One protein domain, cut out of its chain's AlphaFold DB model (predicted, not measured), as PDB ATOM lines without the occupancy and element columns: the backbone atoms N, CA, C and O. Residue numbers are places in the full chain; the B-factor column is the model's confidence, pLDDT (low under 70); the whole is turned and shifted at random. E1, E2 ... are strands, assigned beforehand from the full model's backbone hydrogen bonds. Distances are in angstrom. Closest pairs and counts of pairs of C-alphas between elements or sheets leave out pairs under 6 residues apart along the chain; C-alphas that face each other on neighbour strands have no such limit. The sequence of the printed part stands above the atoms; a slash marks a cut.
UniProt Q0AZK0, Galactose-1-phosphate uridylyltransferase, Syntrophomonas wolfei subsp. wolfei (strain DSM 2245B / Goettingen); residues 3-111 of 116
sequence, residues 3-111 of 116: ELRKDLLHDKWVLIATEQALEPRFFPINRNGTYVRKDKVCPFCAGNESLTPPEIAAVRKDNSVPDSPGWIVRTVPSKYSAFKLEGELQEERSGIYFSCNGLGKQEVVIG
ATOM      1  N   GLU A   3     -22.115 -38.350  30.994       94.06
ATOM      2  CA  GLU A   3     -22.046 -39.019  32.299       94.06
ATOM      3  C   GLU A   3     -22.982 -38.379  33.332       94.06
ATOM      4  O   GLU A   3     -23.348 -37.208  33.223       94.06
ATOM      5  N   LEU A   4     -23.364 -39.153  34.350       95.75
ATOM      6  CA  LEU A   4     -24.130 -38.676  35.500       95.75
ATOM      7  C   LEU A   4     -23.192 -38.454  36.688       95.75
ATOM      8  O   LEU A   4     -22.476 -39.369  37.094       95.75
ATOM      9  N   ARG A   5     -23.236 -37.260  37.284       96.31
ATOM     10  CA  ARG A   5     -22.509 -36.937  38.519       96.31
ATOM     11  C   ARG A   5     -23.486 -36.591  39.635       96.31
ATOM     12  O   ARG A   5     -24.477 -35.902  39.405       96.31
ATOM     13  N   LYS A   6     -23.207 -37.074  40.845       96.75
ATOM     14  CA  LYS A   6     -24.008 -36.770  42.034       96.75
ATOM     15  C   LYS A   6     -23.526 -35.464  42.670       96.75
ATOM     16  O   LYS A   6     -22.369 -35.371  43.072       96.75
ATOM     17  N   ASP A   7     -24.412 -34.481  42.777       97.00
ATOM     18  CA  ASP A   7     -24.228 -33.299  43.616       97.00
ATOM     19  C   ASP A   7     -24.536 -33.680  45.067       97.00
ATOM     20  O   ASP A   7     -25.679 -33.972  45.423       97.00
ATOM     21  N   LEU A   8     -23.493 -33.701  45.895       95.94
ATOM     22  CA  LEU A   8     -23.582 -34.091  47.298       95.94
ATOM     23  C   LEU A   8     -24.216 -33.012  48.185       95.94
ATOM     24  O   LEU A   8     -24.692 -33.347  49.264       95.94
ATOM     25  N   LEU A   9     -24.237 -31.744  47.755       95.94
ATOM     26  CA  LEU A   9     -24.824 -30.650  48.537       95.94
ATOM     27  C   LEU A   9     -26.351 -30.664  48.458       95.94
ATOM     28  O   LEU A   9     -27.024 -30.401  49.450       95.94
ATOM     29  N   HIS A  10     -26.889 -30.980  47.280       94.88
ATOM     30  CA  HIS A  10     -28.333 -30.968  47.027       94.88
ATOM     31  C   HIS A  10     -28.952 -32.366  46.887       94.88
ATOM     32  O   HIS A  10     -30.156 -32.455  46.657       94.88
ATOM     33  N   ASP A  11     -28.144 -33.428  46.978       94.12
ATOM     34  CA  ASP A  11     -28.523 -34.833  46.753       94.12
ATOM     35  C   ASP A  11     -29.233 -35.062  45.404       94.12
ATOM     36  O   ASP A  11     -30.250 -35.746  45.296       94.12
ATOM     37  N   LYS A  12     -28.698 -34.452  44.341       96.50
ATOM     38  CA  LYS A  12     -29.266 -34.516  42.984       96.50
ATOM     39  C   LYS A  12     -28.288 -35.148  42.006       96.50
ATOM     40  O   LYS A  12     -27.079 -34.967  42.111       96.50
ATOM     41  N   TRP A  13     -28.816 -35.853  41.013       96.19
ATOM     42  CA  TRP A  13     -28.031 -36.327  39.874       96.19
ATOM     43  C   TRP A  13     -28.053 -35.289  38.758       96.19
ATOM     44  O   TRP A  13     -29.117 -34.815  38.362       96.19
ATOM     45  N   VAL A  14     -26.875 -34.948  38.245       95.38
ATOM     46  CA  VAL A  14     -26.687 -33.990  37.156       95.38
ATOM     47  C   VAL A  14     -26.118 -34.725  35.950       95.38
ATOM     48  O   VAL A  14     -25.104 -35.417  36.059       95.38
ATOM     49  N   LEU A  15     -26.766 -34.569  34.798       92.75
ATOM     50  CA  LEU A  15     -26.269 -35.066  33.519       92.75
ATOM     51  C   LEU A  15     -25.267 -34.074  32.928       92.75
ATOM     52  O   LEU A  15     -25.587 -32.904  32.726       92.75
ATOM     53  N   ILE A  16     -24.077 -34.562  32.592       90.50
ATOM     54  CA  ILE A  16     -23.056 -33.825  31.853       90.50
ATOM     55  C   ILE A  16     -22.985 -34.423  30.452       90.50
ATOM     56  O   ILE A  16     -22.427 -35.499  30.260       90.50
ATOM     57  N   ALA A  17     -23.557 -33.734  29.466       87.44
ATOM     58  CA  ALA A  17     -23.613 -34.194  28.080       87.44
ATOM     59  C   ALA A  17     -22.561 -33.482  27.209       87.44
ATOM     60  O   ALA A  17     -22.886 -32.579  26.445       87.44
ATOM     61  N   THR A  18     -21.289 -33.888  27.313       80.38
ATOM     62  CA  THR A  18     -20.153 -33.221  26.630       80.38
ATOM     63  C   THR A  18     -20.216 -33.236  25.098       80.38
ATOM     64  O   THR A  18     -19.493 -32.489  24.452       80.38
ATOM     65  N   GLU A  19     -21.016 -34.126  24.509       79.88
ATOM     66  CA  GLU A  19     -21.142 -34.310  23.053       79.88
ATOM     67  C   GLU A  19     -22.286 -33.492  22.444       79.88
ATOM     68  O   GLU A  19     -22.421 -33.418  21.224       79.88
ATOM     69  N   GLN A  20     -23.106 -32.855  23.279       76.19
ATOM     70  CA  GLN A  20     -24.164 -31.978  22.812       76.19
ATOM     71  C   GLN A  20     -23.589 -30.576  22.587       76.19
ATOM     72  O   GLN A  20     -23.132 -29.922  23.524       76.19
ATOM     73  N   ALA A  21     -23.610 -30.103  21.338       75.44
ATOM     74  CA  ALA A  21     -23.194 -28.742  21.022       75.44
ATOM     75  C   ALA A  21     -24.108 -27.733  21.740       75.44
ATOM     76  O   ALA A  21     -25.330 -27.742  21.569       75.44
ATOM     77  N   LEU A  22     -23.512 -26.857  22.550       76.38
ATOM     78  CA  LEU A  22     -24.237 -25.788  23.225       76.38
ATOM     79  C   LEU A  22     -24.424 -24.619  22.254       76.38
ATOM     80  O   LEU A  22     -23.491 -23.889  21.931       76.38
ATOM     81  N   GLU A  23     -25.648 -24.437  21.781       75.44
ATOM     82  CA  GLU A  23     -26.070 -23.223  21.090       75.44
ATOM     83  C   GLU A  23     -26.162 -22.002  22.035       75.44
ATOM     84  O   GLU A  23     -26.520 -22.152  23.207       75.44
ATOM     85  N   PRO A  24     -25.966 -20.766  21.535       74.75
ATOM     86  CA  PRO A  24     -26.065 -19.543  22.342       74.75
ATOM     87  C   PRO A  24     -27.373 -19.392  23.137       74.75
ATOM     88  O   PRO A  24     -27.371 -18.811  24.217       74.75
ATOM     89  N   ARG A  25     -28.491 -19.953  22.649       78.50
ATOM     90  CA  ARG A  25     -29.789 -19.932  23.350       78.50
ATOM     91  C   ARG A  25     -29.798 -20.695  24.679       78.50
ATOM     92  O   ARG A  25     -30.639 -20.408  25.523       78.50
ATOM     93  N   PHE A  26     -28.879 -21.645  24.871       75.81
ATOM     94  CA  PHE A  26     -28.727 -22.356  26.145       75.81
ATOM     95  C   PHE A  26     -28.044 -21.498  27.218       75.81
ATOM     96  O   PHE A  26     -28.058 -21.866  28.388       75.81
ATOM     97  N   PHE A  27     -27.507 -20.335  26.840       76.94
ATOM     98  CA  PHE A  27     -26.969 -19.331  27.748       76.94
ATOM     99  C   PHE A  27     -27.859 -18.088  27.701       76.94
ATOM    100  O   PHE A  27     -27.507 -17.101  27.047       76.94
ATOM    101  N   PRO A  28     -29.039 -18.105  28.348       75.50
ATOM    102  CA  PRO A  28     -29.866 -16.916  28.423       75.50
ATOM    103  C   PRO A  28     -29.079 -15.816  29.142       75.50
ATOM    104  O   PRO A  28     -28.924 -15.824  30.362       75.50
ATOM    105  N   ILE A  29     -28.571 -14.852  28.372       70.62
ATOM    106  CA  ILE A  29     -28.071 -13.598  28.924       70.62
ATOM    107  C   ILE A  29     -29.294 -12.920  29.525       70.62
ATOM    108  O   ILE A  29     -30.218 -12.541  28.801       70.62
ATOM    109  N   ASN A  30     -29.318 -12.799  30.848       65.38
ATOM    110  CA  ASN A  30     -30.374 -12.086  31.542       65.38
ATOM    111  C   ASN A  30     -30.290 -10.591  31.182       65.38
ATOM    112  O   ASN A  30     -29.628  -9.805  31.853       65.38
ATOM    113  N   ARG A  31     -30.953 -10.200  30.086       57.41
ATOM    114  CA  ARG A  31     -31.046  -8.808  29.616       57.41
ATOM    115  C   ARG A  31     -31.953  -7.937  30.493       57.41
ATOM    116  O   ARG A  31     -32.116  -6.763  30.189       57.41
ATOM    117  N   ASN A  32     -32.519  -8.464  31.584       56.38
ATOM    118  CA  ASN A  32     -33.286  -7.646  32.531       56.38
ATOM    119  C   ASN A  32     -32.374  -6.754  33.399       56.38
ATOM    120  O   ASN A  32     -32.867  -5.925  34.165       56.38
ATOM    121  N   GLY A  33     -31.050  -6.900  33.284       56.97
ATOM    122  CA  GLY A  33     -30.058  -6.061  33.949       56.97
ATOM    123  C   GLY A  33     -29.865  -4.713  33.260       56.97
ATOM    124  O   GLY A  33     -28.916  -4.567  32.507       56.97
ATOM    125  N   THR A  34     -30.792  -3.784  33.503       54.47
ATOM    126  CA  THR A  34     -30.616  -2.322  33.695       54.47
ATOM    127  C   THR A  34     -31.988  -1.664  33.572       54.47
ATOM    128  O   THR A  34     -32.232  -0.829  32.704       54.47
ATOM    129  N   TYR A  35     -32.938  -2.049  34.424       51.97
ATOM    130  CA  TYR A  35     -34.141  -1.242  34.606       51.97
ATOM    131  C   TYR A  35     -33.865  -0.227  35.716       51.97
ATOM    132  O   TYR A  35     -34.410  -0.320  36.813       51.97
ATOM    133  N   VAL A  36     -32.996   0.750  35.435       55.03
ATOM    134  CA  VAL A  36     -32.972   1.985  36.223       55.03
ATOM    135  C   VAL A  36     -34.296   2.672  35.912       55.03
ATOM    136  O   VAL A  36     -34.427   3.375  34.911       55.03
ATOM    137  N   ARG A  37     -35.334   2.409  36.715       53.94
ATOM    138  CA  ARG A  37     -36.520   3.268  36.716       53.94
ATOM    139  C   ARG A  37     -36.046   4.629  37.211       53.94
ATOM    140  O   ARG A  37     -36.072   4.873  38.410       53.94
ATOM    141  N   LYS A  38     -35.628   5.502  36.289       55.06
ATOM    142  CA  LYS A  38     -35.251   6.895  36.582       55.06
ATOM    143  C   LYS A  38     -36.373   7.676  37.277       55.06
ATOM    144  O   LYS A  38     -36.106   8.686  37.913       55.06
ATOM    145  N   ASP A  39     -37.601   7.166  37.215       55.53
ATOM    146  CA  ASP A  39     -38.800   7.914  37.585       55.53
ATOM    147  C   ASP A  39     -39.403   7.497  38.936       55.53
ATOM    148  O   ASP A  39     -40.521   7.895  39.265       55.53
ATOM    149  N   LYS A  40     -38.713   6.669  39.735       69.50
ATOM    150  CA  LYS A  40     -39.171   6.324  41.090       69.50
ATOM    151  C   LYS A  40     -38.117   6.676  42.127       69.50
ATOM    152  O   LYS A  40     -36.978   6.238  42.032       69.50
ATOM    153  N   VAL A  41     -38.540   7.420  43.149       85.00
ATOM    154  CA  VAL A  41     -37.756   7.647  44.367       85.00
ATOM    155  C   VAL A  41     -37.382   6.282  44.948       85.00
ATOM    156  O   VAL A  41     -38.252   5.511  45.355       85.00
ATOM    157  N   CYS A  42     -36.090   5.958  44.926       88.81
ATOM    158  CA  CYS A  42     -35.573   4.713  45.474       88.81
ATOM    159  C   CYS A  42     -35.336   4.887  46.985       88.81
ATOM    160  O   CYS A  42     -34.520   5.729  47.366       88.81
ATOM    161  N   PRO A  43     -35.987   4.092  47.856       91.19
ATOM    162  CA  PRO A  43     -35.833   4.205  49.311       91.19
ATOM    163  C   PRO A  43     -34.441   3.782  49.812       91.19
ATOM    164  O   PRO A  43     -34.116   3.993  50.972       91.19
ATOM    165  N   PHE A  44     -33.625   3.160  48.956       93.19
ATOM    166  CA  PHE A  44     -32.291   2.673  49.309       93.19
ATOM    167  C   PHE A  44     -31.162   3.617  48.892       93.19
ATOM    168  O   PHE A  44     -30.022   3.377  49.272       93.19
ATOM    169  N   CYS A  45     -31.458   4.679  48.141       91.88
ATOM    170  CA  CYS A  45     -30.459   5.694  47.822       91.88
ATOM    171  C   CYS A  45     -30.162   6.574  49.037       91.88
ATOM    172  O   CYS A  45     -31.046   6.818  49.863       91.88
ATOM    173  N   ALA A  46     -28.944   7.111  49.095       90.75
ATOM    174  CA  ALA A  46     -28.602   8.136  50.076       90.75
ATOM    175  C   ALA A  46     -29.557   9.341  49.993       90.75
ATOM    176  O   ALA A  46     -29.911   9.795  48.903       90.75
ATOM    177  N   GLY A  47     -29.966   9.858  51.149       91.06
ATOM    178  CA  GLY A  47     -30.913  10.970  51.294       91.06
ATOM    179  C   GLY A  47     -32.364  10.526  51.491       91.06
ATOM    180  O   GLY A  47     -33.201  11.339  51.881       91.06
ATOM    181  N   ASN A  48     -32.664   9.246  51.254       93.50
ATOM    182  CA  ASN A  48     -33.996   8.663  51.409       93.50
ATOM    183  C   ASN A  48     -34.093   7.721  52.619       93.50
ATOM    184  O   ASN A  48     -34.998   6.889  52.683       93.50
ATOM    185  N   GLU A  49     -33.188   7.837  53.589       94.25
ATOM    186  CA  GLU A  49     -33.125   6.960  54.762       94.25
ATOM    187  C   GLU A  49     -34.430   6.963  55.576       94.25
ATOM    188  O   GLU A  49     -34.823   5.930  56.116       94.25
ATOM    189  N   SER A  50     -35.162   8.079  55.575       93.69
ATOM    190  CA  SER A  50     -36.478   8.217  56.213       93.69
ATOM    191  C   SER A  50     -37.588   7.370  55.571       93.69
ATOM    192  O   SER A  50     -38.641   7.171  56.175       93.69
ATOM    193  N   LEU A  51     -37.376   6.857  54.353       93.12
ATOM    194  CA  LEU A  51     -38.314   5.965  53.661       93.12
ATOM    195  C   LEU A  51     -38.121   4.489  54.036       93.12
ATOM    196  O   LEU A  51     -38.914   3.634  53.626       93.12
ATOM    197  N   THR A  52     -37.081   4.182  54.811       94.00
ATOM    198  CA  THR A  52     -36.797   2.850  55.351       94.00
ATOM    199  C   THR A  52     -37.040   2.805  56.858       94.00
ATOM    200  O   THR A  52     -37.013   3.847  57.509       94.00
ATOM    201  N   PRO A  53     -37.282   1.617  57.442       95.12
ATOM    202  CA  PRO A  53     -37.211   1.466  58.892       95.12
ATOM    203  C   PRO A  53     -35.797   1.805  59.409       95.12
ATOM    204  O   PRO A  53     -34.853   1.732  58.614       95.12
ATOM    205  N   PRO A  54     -35.649   2.122  60.711       95.19
ATOM    206  CA  PRO A  54     -34.361   2.474  61.303       95.19
ATOM    207  C   PRO A  54     -33.286   1.428  61.027       95.19
ATOM    208  O   PRO A  54     -33.554   0.221  61.070       95.19
ATOM    209  N   GLU A  55     -32.076   1.889  60.737       95.25
ATOM    210  CA  GLU A  55     -30.957   1.008  60.448       95.25
ATOM    211  C   GLU A  55     -30.567   0.151  61.657       95.25
ATOM    212  O   GLU A  55     -30.543   0.598  62.802       95.25
ATOM    213  N   ILE A  56     -30.250  -1.116  61.386       95.31
ATOM    214  CA  ILE A  56     -29.721  -2.062  62.379       95.31
ATOM    215  C   ILE A  56     -28.212  -1.857  62.519       95.31
ATOM    216  O   ILE A  56     -27.662  -1.913  63.616       95.31
ATOM    217  N   ALA A  57     -27.544  -1.643  61.384       94.75
ATOM    218  CA  ALA A  57     -26.114  -1.402  61.297       94.75
ATOM    219  C   ALA A  57     -25.781  -0.660  59.998       94.75
ATOM    220  O   ALA A  57     -26.438  -0.855  58.972       94.75
ATOM    221  N   ALA A  58     -24.716   0.136  60.021       94.62
ATOM    222  CA  ALA A  58     -24.170   0.782  58.836       94.62
ATOM    223  C   ALA A  58     -22.642   0.858  58.912       94.62
ATOM    224  O   ALA A  58     -22.068   1.129  59.966       94.62
ATOM    225  N   VAL A  59     -21.986   0.646  57.773       93.81
ATOM    226  CA  VAL A  59     -20.561   0.932  57.583       93.81
ATOM    227  C   VAL A  59     -20.456   2.323  56.977       93.81
ATOM    228  O   VAL A  59     -20.983   2.555  55.891       93.81
ATOM    229  N   ARG A  60     -19.777   3.247  57.657       91.00
ATOM    230  CA  ARG A  60     -19.672   4.668  57.280       91.00
ATOM    231  C   ARG A  60     -18.199   5.064  57.150       91.00
ATOM    232  O   ARG A  60     -17.354   4.503  57.845       91.00
ATOM    233  N   LYS A  61     -17.871   5.978  56.225       80.69
ATOM    234  CA  LYS A  61     -16.494   6.519  56.096       80.69
ATOM    235  C   LYS A  61     -16.245   7.682  57.052       80.69
ATOM    236  O   LYS A  61     -15.112   7.898  57.469       80.69
ATOM    237  N   ASP A  62     -17.292   8.436  57.352       74.94
ATOM    238  CA  ASP A  62     -17.312   9.568  58.266       74.94
ATOM    239  C   ASP A  62     -18.083   9.210  59.548       74.94
ATOM    240  O   ASP A  62     -18.823   8.226  59.592       74.94
ATOM    241  N   ASN A  63     -17.941  10.017  60.605       77.88
ATOM    242  CA  ASN A  63     -18.790   9.930  61.805       77.88
ATOM    243  C   ASN A  63     -20.210  10.476  61.520       77.88
ATOM    244  O   ASN A  63     -20.752  11.244  62.315       77.88
ATOM    245  N   SER A  64     -20.787  10.145  60.357       84.56
ATOM    246  CA  SER A  64     -22.162  10.503  60.012       84.56
ATOM    247  C   SER A  64     -23.154   9.862  60.980       84.56
ATOM    248  O   SER A  64     -22.874   8.857  61.638       84.56
ATOM    249  N   VAL A  65     -24.322  10.487  61.090       89.88
ATOM    250  CA  VAL A  65     -25.351  10.108  62.058       89.88
ATOM    251  C   VAL A  65     -26.106   8.869  61.548       89.88
ATOM    252  O   VAL A  65     -26.261   8.699  60.335       89.88
ATOM    253  N   PRO A  66     -26.580   7.978  62.436       91.94
ATOM    254  CA  PRO A  66     -27.493   6.909  62.042       91.94
ATOM    255  C   PRO A  66     -28.706   7.441  61.278       91.94
ATOM    256  O   PRO A  66     -29.152   8.563  61.520       91.94
ATOM    257  N   ASP A  67     -29.224   6.644  60.342       92.19
ATOM    258  CA  ASP A  67     -30.367   7.012  59.496       92.19
ATOM    259  C   ASP A  67     -30.163   8.314  58.694       92.19
ATOM    260  O   ASP A  67     -31.122   8.964  58.279       92.19
ATOM    261  N   SER A  68     -28.904   8.689  58.440       91.75
ATOM    262  CA  SER A  68     -28.531   9.785  57.546       91.75
ATOM    263  C   SER A  68     -27.592   9.317  56.429       91.75
ATOM    264  O   SER A  68     -26.943   8.273  56.584       91.75
ATOM    265  N   PRO A  69     -27.427  10.114  55.355       92.06
ATOM    266  CA  PRO A  69     -26.403   9.886  54.333       92.06
ATOM    267  C   PRO A  69     -24.990   9.749  54.924       92.06
ATOM    268  O   PRO A  69     -24.747  10.181  56.052       92.06
ATOM    269  N   GLY A  70     -24.057   9.179  54.149       91.00
ATOM    270  CA  GLY A  70     -22.643   8.982  54.536       91.00
ATOM    271  C   GLY A  70     -22.225   7.515  54.733       91.00
ATOM    272  O   GLY A  70     -21.046   7.204  54.928       91.00
ATOM    273  N   TRP A  71     -23.177   6.583  54.634       92.69
ATOM    274  CA  TRP A  71     -22.926   5.142  54.688       92.69
ATOM    275  C   TRP A  71     -22.463   4.574  53.336       92.69
ATOM    276  O   TRP A  71     -22.840   5.054  52.272       92.69
ATOM    277  N   ILE A  72     -21.632   3.532  53.394       92.44
ATOM    278  CA  ILE A  72     -21.171   2.719  52.255       92.44
ATOM    279  C   ILE A  72     -22.091   1.507  52.088       92.44
ATOM    280  O   ILE A  72     -22.533   1.195  50.988       92.44
ATOM    281  N   VAL A  73     -22.375   0.834  53.207       94.50
ATOM    282  CA  VAL A  73     -23.284  -0.313  53.305       94.50
ATOM    283  C   VAL A  73     -24.199  -0.080  54.494       94.50
ATOM    284  O   VAL A  73     -23.728   0.339  55.554       94.50
ATOM    285  N   ARG A  74     -25.491  -0.365  54.337       95.44
ATOM    286  CA  ARG A  74     -26.487  -0.203  55.400       95.44
ATOM    287  C   ARG A  74     -27.421  -1.403  55.453       95.44
ATOM    288  O   ARG A  74     -27.884  -1.871  54.417       95.44
ATOM    289  N   THR A  75     -27.726  -1.863  56.658       97.38
ATOM    290  CA  THR A  75     -28.675  -2.947  56.910       97.38
ATOM    291  C   THR A  75     -29.918  -2.378  57.575       97.38
ATOM    292  O   THR A  75     -29.828  -1.754  58.633       97.38
ATOM    293  N   VAL A  76     -31.082  -2.605  56.972       97.00
ATOM    294  CA  VAL A  76     -32.385  -2.178  57.504       97.00
ATOM    295  C   VAL A  76     -33.322  -3.381  57.650       97.00
ATOM    296  O   VAL A  76     -33.223  -4.332  56.870       97.00
ATOM    297  N   PRO A  77     -34.271  -3.370  58.599       96.12
ATOM    298  CA  PRO A  77     -35.332  -4.367  58.644       96.12
ATOM    299  C   PRO A  77     -36.140  -4.372  57.339       96.12
ATOM    300  O   PRO A  77     -36.459  -3.320  56.778       96.12
ATOM    301  N   SER A  78     -36.532  -5.554  56.861       95.00
ATOM    302  CA  SER A  78     -37.466  -5.648  55.738       95.00
ATOM    303  C   SER A  78     -38.858  -5.189  56.172       95.00
ATOM    304  O   SER A  78     -39.489  -5.811  57.026       95.00
ATOM    305  N   LYS A  79     -39.384  -4.133  55.534       90.19
ATOM    306  CA  LYS A  79     -40.758  -3.642  55.765       90.19
ATOM    307  C   LYS A  79     -41.832  -4.692  55.441       90.19
ATOM    308  O   LYS A  79     -42.925  -4.638  55.991       90.19
ATOM    309  N   TYR A  80     -41.517  -5.636  54.555       89.44
ATOM    310  CA  TYR A  80     -42.423  -6.692  54.098       89.44
ATOM    311  C   TYR A  80     -41.921  -8.073  54.528       89.44
ATOM    312  O   TYR A  80     -41.968  -9.020  53.746       89.44
ATOM    313  N   SER A  81     -41.362  -8.175  55.741       89.81
ATOM    314  CA  SER A  81     -40.850  -9.447  56.247       89.81
ATOM    315  C   SER A  81     -41.944 -10.516  56.273       89.81
ATOM    316  O   SER A  81     -43.033 -10.288  56.799       89.81
ATOM    317  N   ALA A  82     -41.634 -11.694  55.727       88.94
ATOM    318  CA  ALA A  82     -42.486 -12.877  55.848       88.94
ATOM    319  C   ALA A  82     -42.343 -13.574  57.216       88.94
ATOM    320  O   ALA A  82     -43.095 -14.498  57.515       88.94
ATOM    321  N   PHE A  83     -41.382 -13.136  58.037       91.50
ATOM    322  CA  PHE A  83     -41.047 -13.741  59.319       91.50
ATOM    323  C   PHE A  83     -41.376 -12.800  60.477       91.50
ATOM    324  O   PHE A  83     -41.319 -11.576  60.346       91.50
ATOM    325  N   LYS A  84     -41.700 -13.379  61.632       88.75
ATOM    326  CA  LYS A  84     -41.853 -12.651  62.895       88.75
ATOM    327  C   LYS A  84     -40.982 -13.313  63.947       88.75
ATOM    328  O   LYS A  84     -41.034 -14.527  64.101       88.75
ATOM    329  N   LEU A  85     -40.194 -12.532  64.676       87.69
ATOM    330  CA  LEU A  85     -39.367 -13.041  65.772       87.69
ATOM    331  C   LEU A  85     -40.089 -12.851  67.107       87.69
ATOM    332  O   LEU A  85     -39.597 -12.171  68.002       87.69
ATOM    333  N   GLU A  86     -41.290 -13.406  67.200       86.81
ATOM    334  CA  GLU A  86     -42.118 -13.376  68.402       86.81
ATOM    335  C   GLU A  86     -42.558 -14.804  68.726       86.81
ATOM    336  O   GLU A  86     -43.042 -15.520  67.849       86.81
ATOM    337  N   GLY A  87     -42.402 -15.208  69.987       87.75
ATOM    338  CA  GLY A  87     -42.747 -16.553  70.447       87.75
ATOM    339  C   GLY A  87     -41.699 -17.615  70.106       87.75
ATOM    340  O   GLY A  87     -40.517 -17.317  69.933       87.75
ATOM    341  N   GLU A  88     -42.148 -18.866  70.056       92.31
ATOM    342  CA  GLU A  88     -41.311 -20.050  69.845       92.31
ATOM    343  C   GLU A  88     -41.578 -20.699  68.480       92.31
ATOM    344  O   GLU A  88     -42.576 -20.413  67.804       92.31
ATOM    345  N   LEU A  89     -40.664 -21.578  68.064       92.56
ATOM    346  CA  LEU A  89     -40.824 -22.364  66.845       92.56
ATOM    347  C   LEU A  89     -41.954 -23.369  67.069       92.56
ATOM    348  O   LEU A  89     -41.907 -24.176  67.994       92.56
ATOM    349  N   GLN A  90     -42.965 -23.309  66.213       92.62
ATOM    350  CA  GLN A  90     -44.105 -24.212  66.233       92.62
ATOM    351  C   GLN A  90     -44.015 -25.122  65.021       92.62
ATOM    352  O   GLN A  90     -44.038 -24.653  63.883       92.62
ATOM    353  N   GLU A  91     -43.924 -26.420  65.286       95.00
ATOM    354  CA  GLU A  91     -43.935 -27.466  64.273       95.00
ATOM    355  C   GLU A  91     -45.263 -28.220  64.342       95.00
ATOM    356  O   GLU A  91     -45.696 -28.647  65.414       95.00
ATOM    357  N   GLU A  92     -45.899 -28.416  63.192       95.06
ATOM    358  CA  GLU A  92     -47.138 -29.172  63.062       95.06
ATOM    359  C   GLU A  92     -46.918 -30.365  62.130       95.06
ATOM    360  O   GLU A  92     -46.362 -30.240  61.034       95.06
ATOM    361  N   ARG A  93     -47.350 -31.547  62.583       95.62
ATOM    362  CA  ARG A  93     -47.296 -32.798  61.823       95.62
ATOM    363  C   ARG A  93     -48.689 -33.373  61.669       95.62
ATOM    364  O   ARG A  93     -49.347 -33.678  62.658       95.62
ATOM    365  N   SER A  94     -49.088 -33.599  60.423       94.69
ATOM    366  CA  SER A  94     -50.337 -34.272  60.079       94.69
ATOM    367  C   SER A  94     -50.055 -35.383  59.071       94.69
ATOM    368  O   SER A  94     -49.942 -35.153  57.867       94.69
ATOM    369  N   GLY A  95     -49.869 -36.608  59.572       93.25
ATOM    370  CA  GLY A  95     -49.486 -37.759  58.751       93.25
ATOM    371  C   GLY A  95     -48.151 -37.535  58.034       93.25
ATOM    372  O   GLY A  95     -47.107 -37.461  58.677       93.25
ATOM    373  N   ILE A  96     -48.196 -37.434  56.702       94.81
ATOM    374  CA  ILE A  96     -47.027 -37.153  55.849       94.81
ATOM    375  C   ILE A  96     -46.721 -35.653  55.700       94.81
ATOM    376  O   ILE A  96     -45.694 -35.296  55.127       94.81
ATOM    377  N   TYR A  97     -47.612 -34.776  56.172       94.81
ATOM    378  CA  TYR A  97     -47.452 -33.329  56.075       94.81
ATOM    379  C   TYR A  97     -46.702 -32.783  57.290       94.81
ATOM    380  O   TYR A  97     -46.990 -33.147  58.432       94.81
ATOM    381  N   PHE A  98     -45.759 -31.883  57.022       95.12
ATOM    382  CA  PHE A  98     -44.960 -31.176  58.015       95.12
ATOM    383  C   PHE A  98     -44.956 -29.683  57.681       95.12
ATOM    384  O   PHE A  98     -44.676 -29.314  56.537       95.12
ATOM    385  N   SER A  99     -45.251 -28.834  58.661       93.94
ATOM    386  CA  SER A  99     -45.190 -27.375  58.524       93.94
ATOM    387  C   SER A  99     -44.613 -26.718  59.771       93.94
ATOM    388  O   SER A  99     -44.789 -27.221  60.878       93.94
ATOM    389  N   CYS A 100     -43.980 -25.560  59.586       94.25
ATOM    390  CA  CYS A 100     -43.481 -24.717  60.670       94.25
ATOM    391  C   CYS A 100     -44.037 -23.298  60.533       94.25
ATOM    392  O   CYS A 100     -44.280 -22.827  59.416       94.25
ATOM    393  N   ASN A 101     -44.192 -22.589  61.651       93.94
ATOM    394  CA  ASN A 101     -44.451 -21.152  61.620       93.94
ATOM    395  C   ASN A 101     -43.225 -20.368  61.101       93.94
ATOM    396  O   ASN A 101     -42.079 -20.807  61.193       93.94
ATOM    397  N   GLY A 102     -43.465 -19.174  60.551       92.44
ATOM    398  CA  GLY A 102     -42.419 -18.279  60.044       92.44
ATOM    399  C   GLY A 102     -41.675 -17.537  61.158       92.44
ATOM    400  O   GLY A 102     -41.744 -16.309  61.221       92.44
ATOM    401  N   LEU A 103     -40.978 -18.261  62.037       94.69
ATOM    402  CA  LEU A 103     -40.173 -17.658  63.098       94.69
ATOM    403  C   LEU A 103     -38.836 -17.148  62.541       94.69
ATOM    404  O   LEU A 103     -38.033 -17.925  62.025       94.69
ATOM    405  N   GLY A 104     -38.573 -15.846  62.652       93.38
ATOM    406  CA  GLY A 104     -37.304 -15.269  62.201       93.38
ATOM    407  C   GLY A 104     -37.331 -13.759  61.981       93.38
ATOM    408  O   GLY A 104     -38.334 -13.089  62.225       93.38
ATOM    409  N   LYS A 105     -36.209 -13.223  61.490       93.06
ATOM    410  CA  LYS A 105     -36.082 -11.839  61.019       93.06
ATOM    411  C   LYS A 105     -35.626 -11.824  59.575       93.06
ATOM    412  O   LYS A 105     -34.816 -12.646  59.159       93.06
ATOM    413  N   GLN A 106     -36.133 -10.850  58.830       95.25
ATOM    414  CA  GLN A 106     -35.671 -10.568  57.483       95.25
ATOM    415  C   GLN A 106     -35.131  -9.150  57.428       95.25
ATOM    416  O   GLN A 106     -35.812  -8.193  57.802       95.25
ATOM    417  N   GLU A 107     -33.925  -9.034  56.904       95.69
ATOM    418  CA  GLU A 107     -33.194  -7.783  56.788       95.69
ATOM    419  C   GLU A 107     -32.844  -7.548  55.319       95.69
ATOM    420  O   GLU A 107     -32.794  -8.478  54.510       95.69
ATOM    421  N   VAL A 108     -32.645  -6.285  54.967       96.38
ATOM    422  CA  VAL A 108     -32.204  -5.853  53.646       96.38
ATOM    423  C   VAL A 108     -30.837  -5.219  53.812       96.38
ATOM    424  O   VAL A 108     -30.701  -4.207  54.499       96.38
ATOM    425  N   VAL A 109     -29.836  -5.814  53.165       96.62
ATOM    426  CA  VAL A 109     -28.484  -5.260  53.082       96.62
ATOM    427  C   VAL A 109     -28.377  -4.453  51.797       96.62
ATOM    428  O   VAL A 109     -28.483  -4.990  50.695       96.62
ATOM    429  N   ILE A 110     -28.175  -3.151  51.947       95.38
ATOM    430  CA  ILE A 110     -27.991  -2.217  50.846       95.38
ATOM    431  C   ILE A 110     -26.488  -2.091  50.607       95.38
ATOM    432  O   ILE A 110     -25.770  -1.530  51.432       95.38
ATOM    433  N   GLY A 111     -26.015  -2.668  49.500       93.94
ATOM    434  CA  GLY A 111     -24.583  -2.809  49.219       93.94
ATOM    435  C   GLY A 111     -23.887  -1.542  48.718       93.94
ATOM    436  O   GLY A 111     -22.662  -1.482  48.761       93.94
TER     437      GLY A 111
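Overview. This is residues 3 to 111 of the 116 residues of the protein "Galactose-1-phosphate uridylyltransferase" of Syntrophomonas wolfei subsp. wolfei (strain DSM 2245B / Goettingen) (UniProt Q0AZK0). Little regular structure: a small sheet, E3, E4 and E7, and two distant hairpins, E5 with E6 and E1 with E2, the last beyond a link whose residues 19 to 40 stand free. The 109 printed residues, 33 in named elements, hold no named helix and strands E1 to E7 in chain order, sheet order E3, E4, E7, antiparallel: all strand. Extended, radius of gyration of the C-alphas 22.2 A, it spans 58 by 47 by 28 A.

Along the chain. E4, residues 71 to 77, is 16.1 A long; E3 is residues 57 to 60. E7, 107 to 110, ends at C-alpha 110 (-27.991, -2.217, 50.846). E5 is 91 to 94, E6 97 to 100. E1, 3 to 7, begins at C-alpha 3 (-22.046, -39.019, 32.299); E2 is 12 to 16.

Arrangement. Inner strand E4 is antiparallel to E3, a hairpin (N 59 and O 73, 2.8 A), and to E7 (N 110 and O 74, 2.8 A). Hairpins E5 and E6 (N 92 and O 99, 2.8 A) and E1 and E2 (N 5 and O 14, 2.9 A) are antiparallel. E1 and E5 are apart.

Size, cuts and confidence. The farthest C-alphas, Glu 19 and Val 65, are 59.3 A apart. The printed part has no cut. Links E2 to E3 and E4 to E5 are long. Residues 30 to 40 have pLDDT under 70.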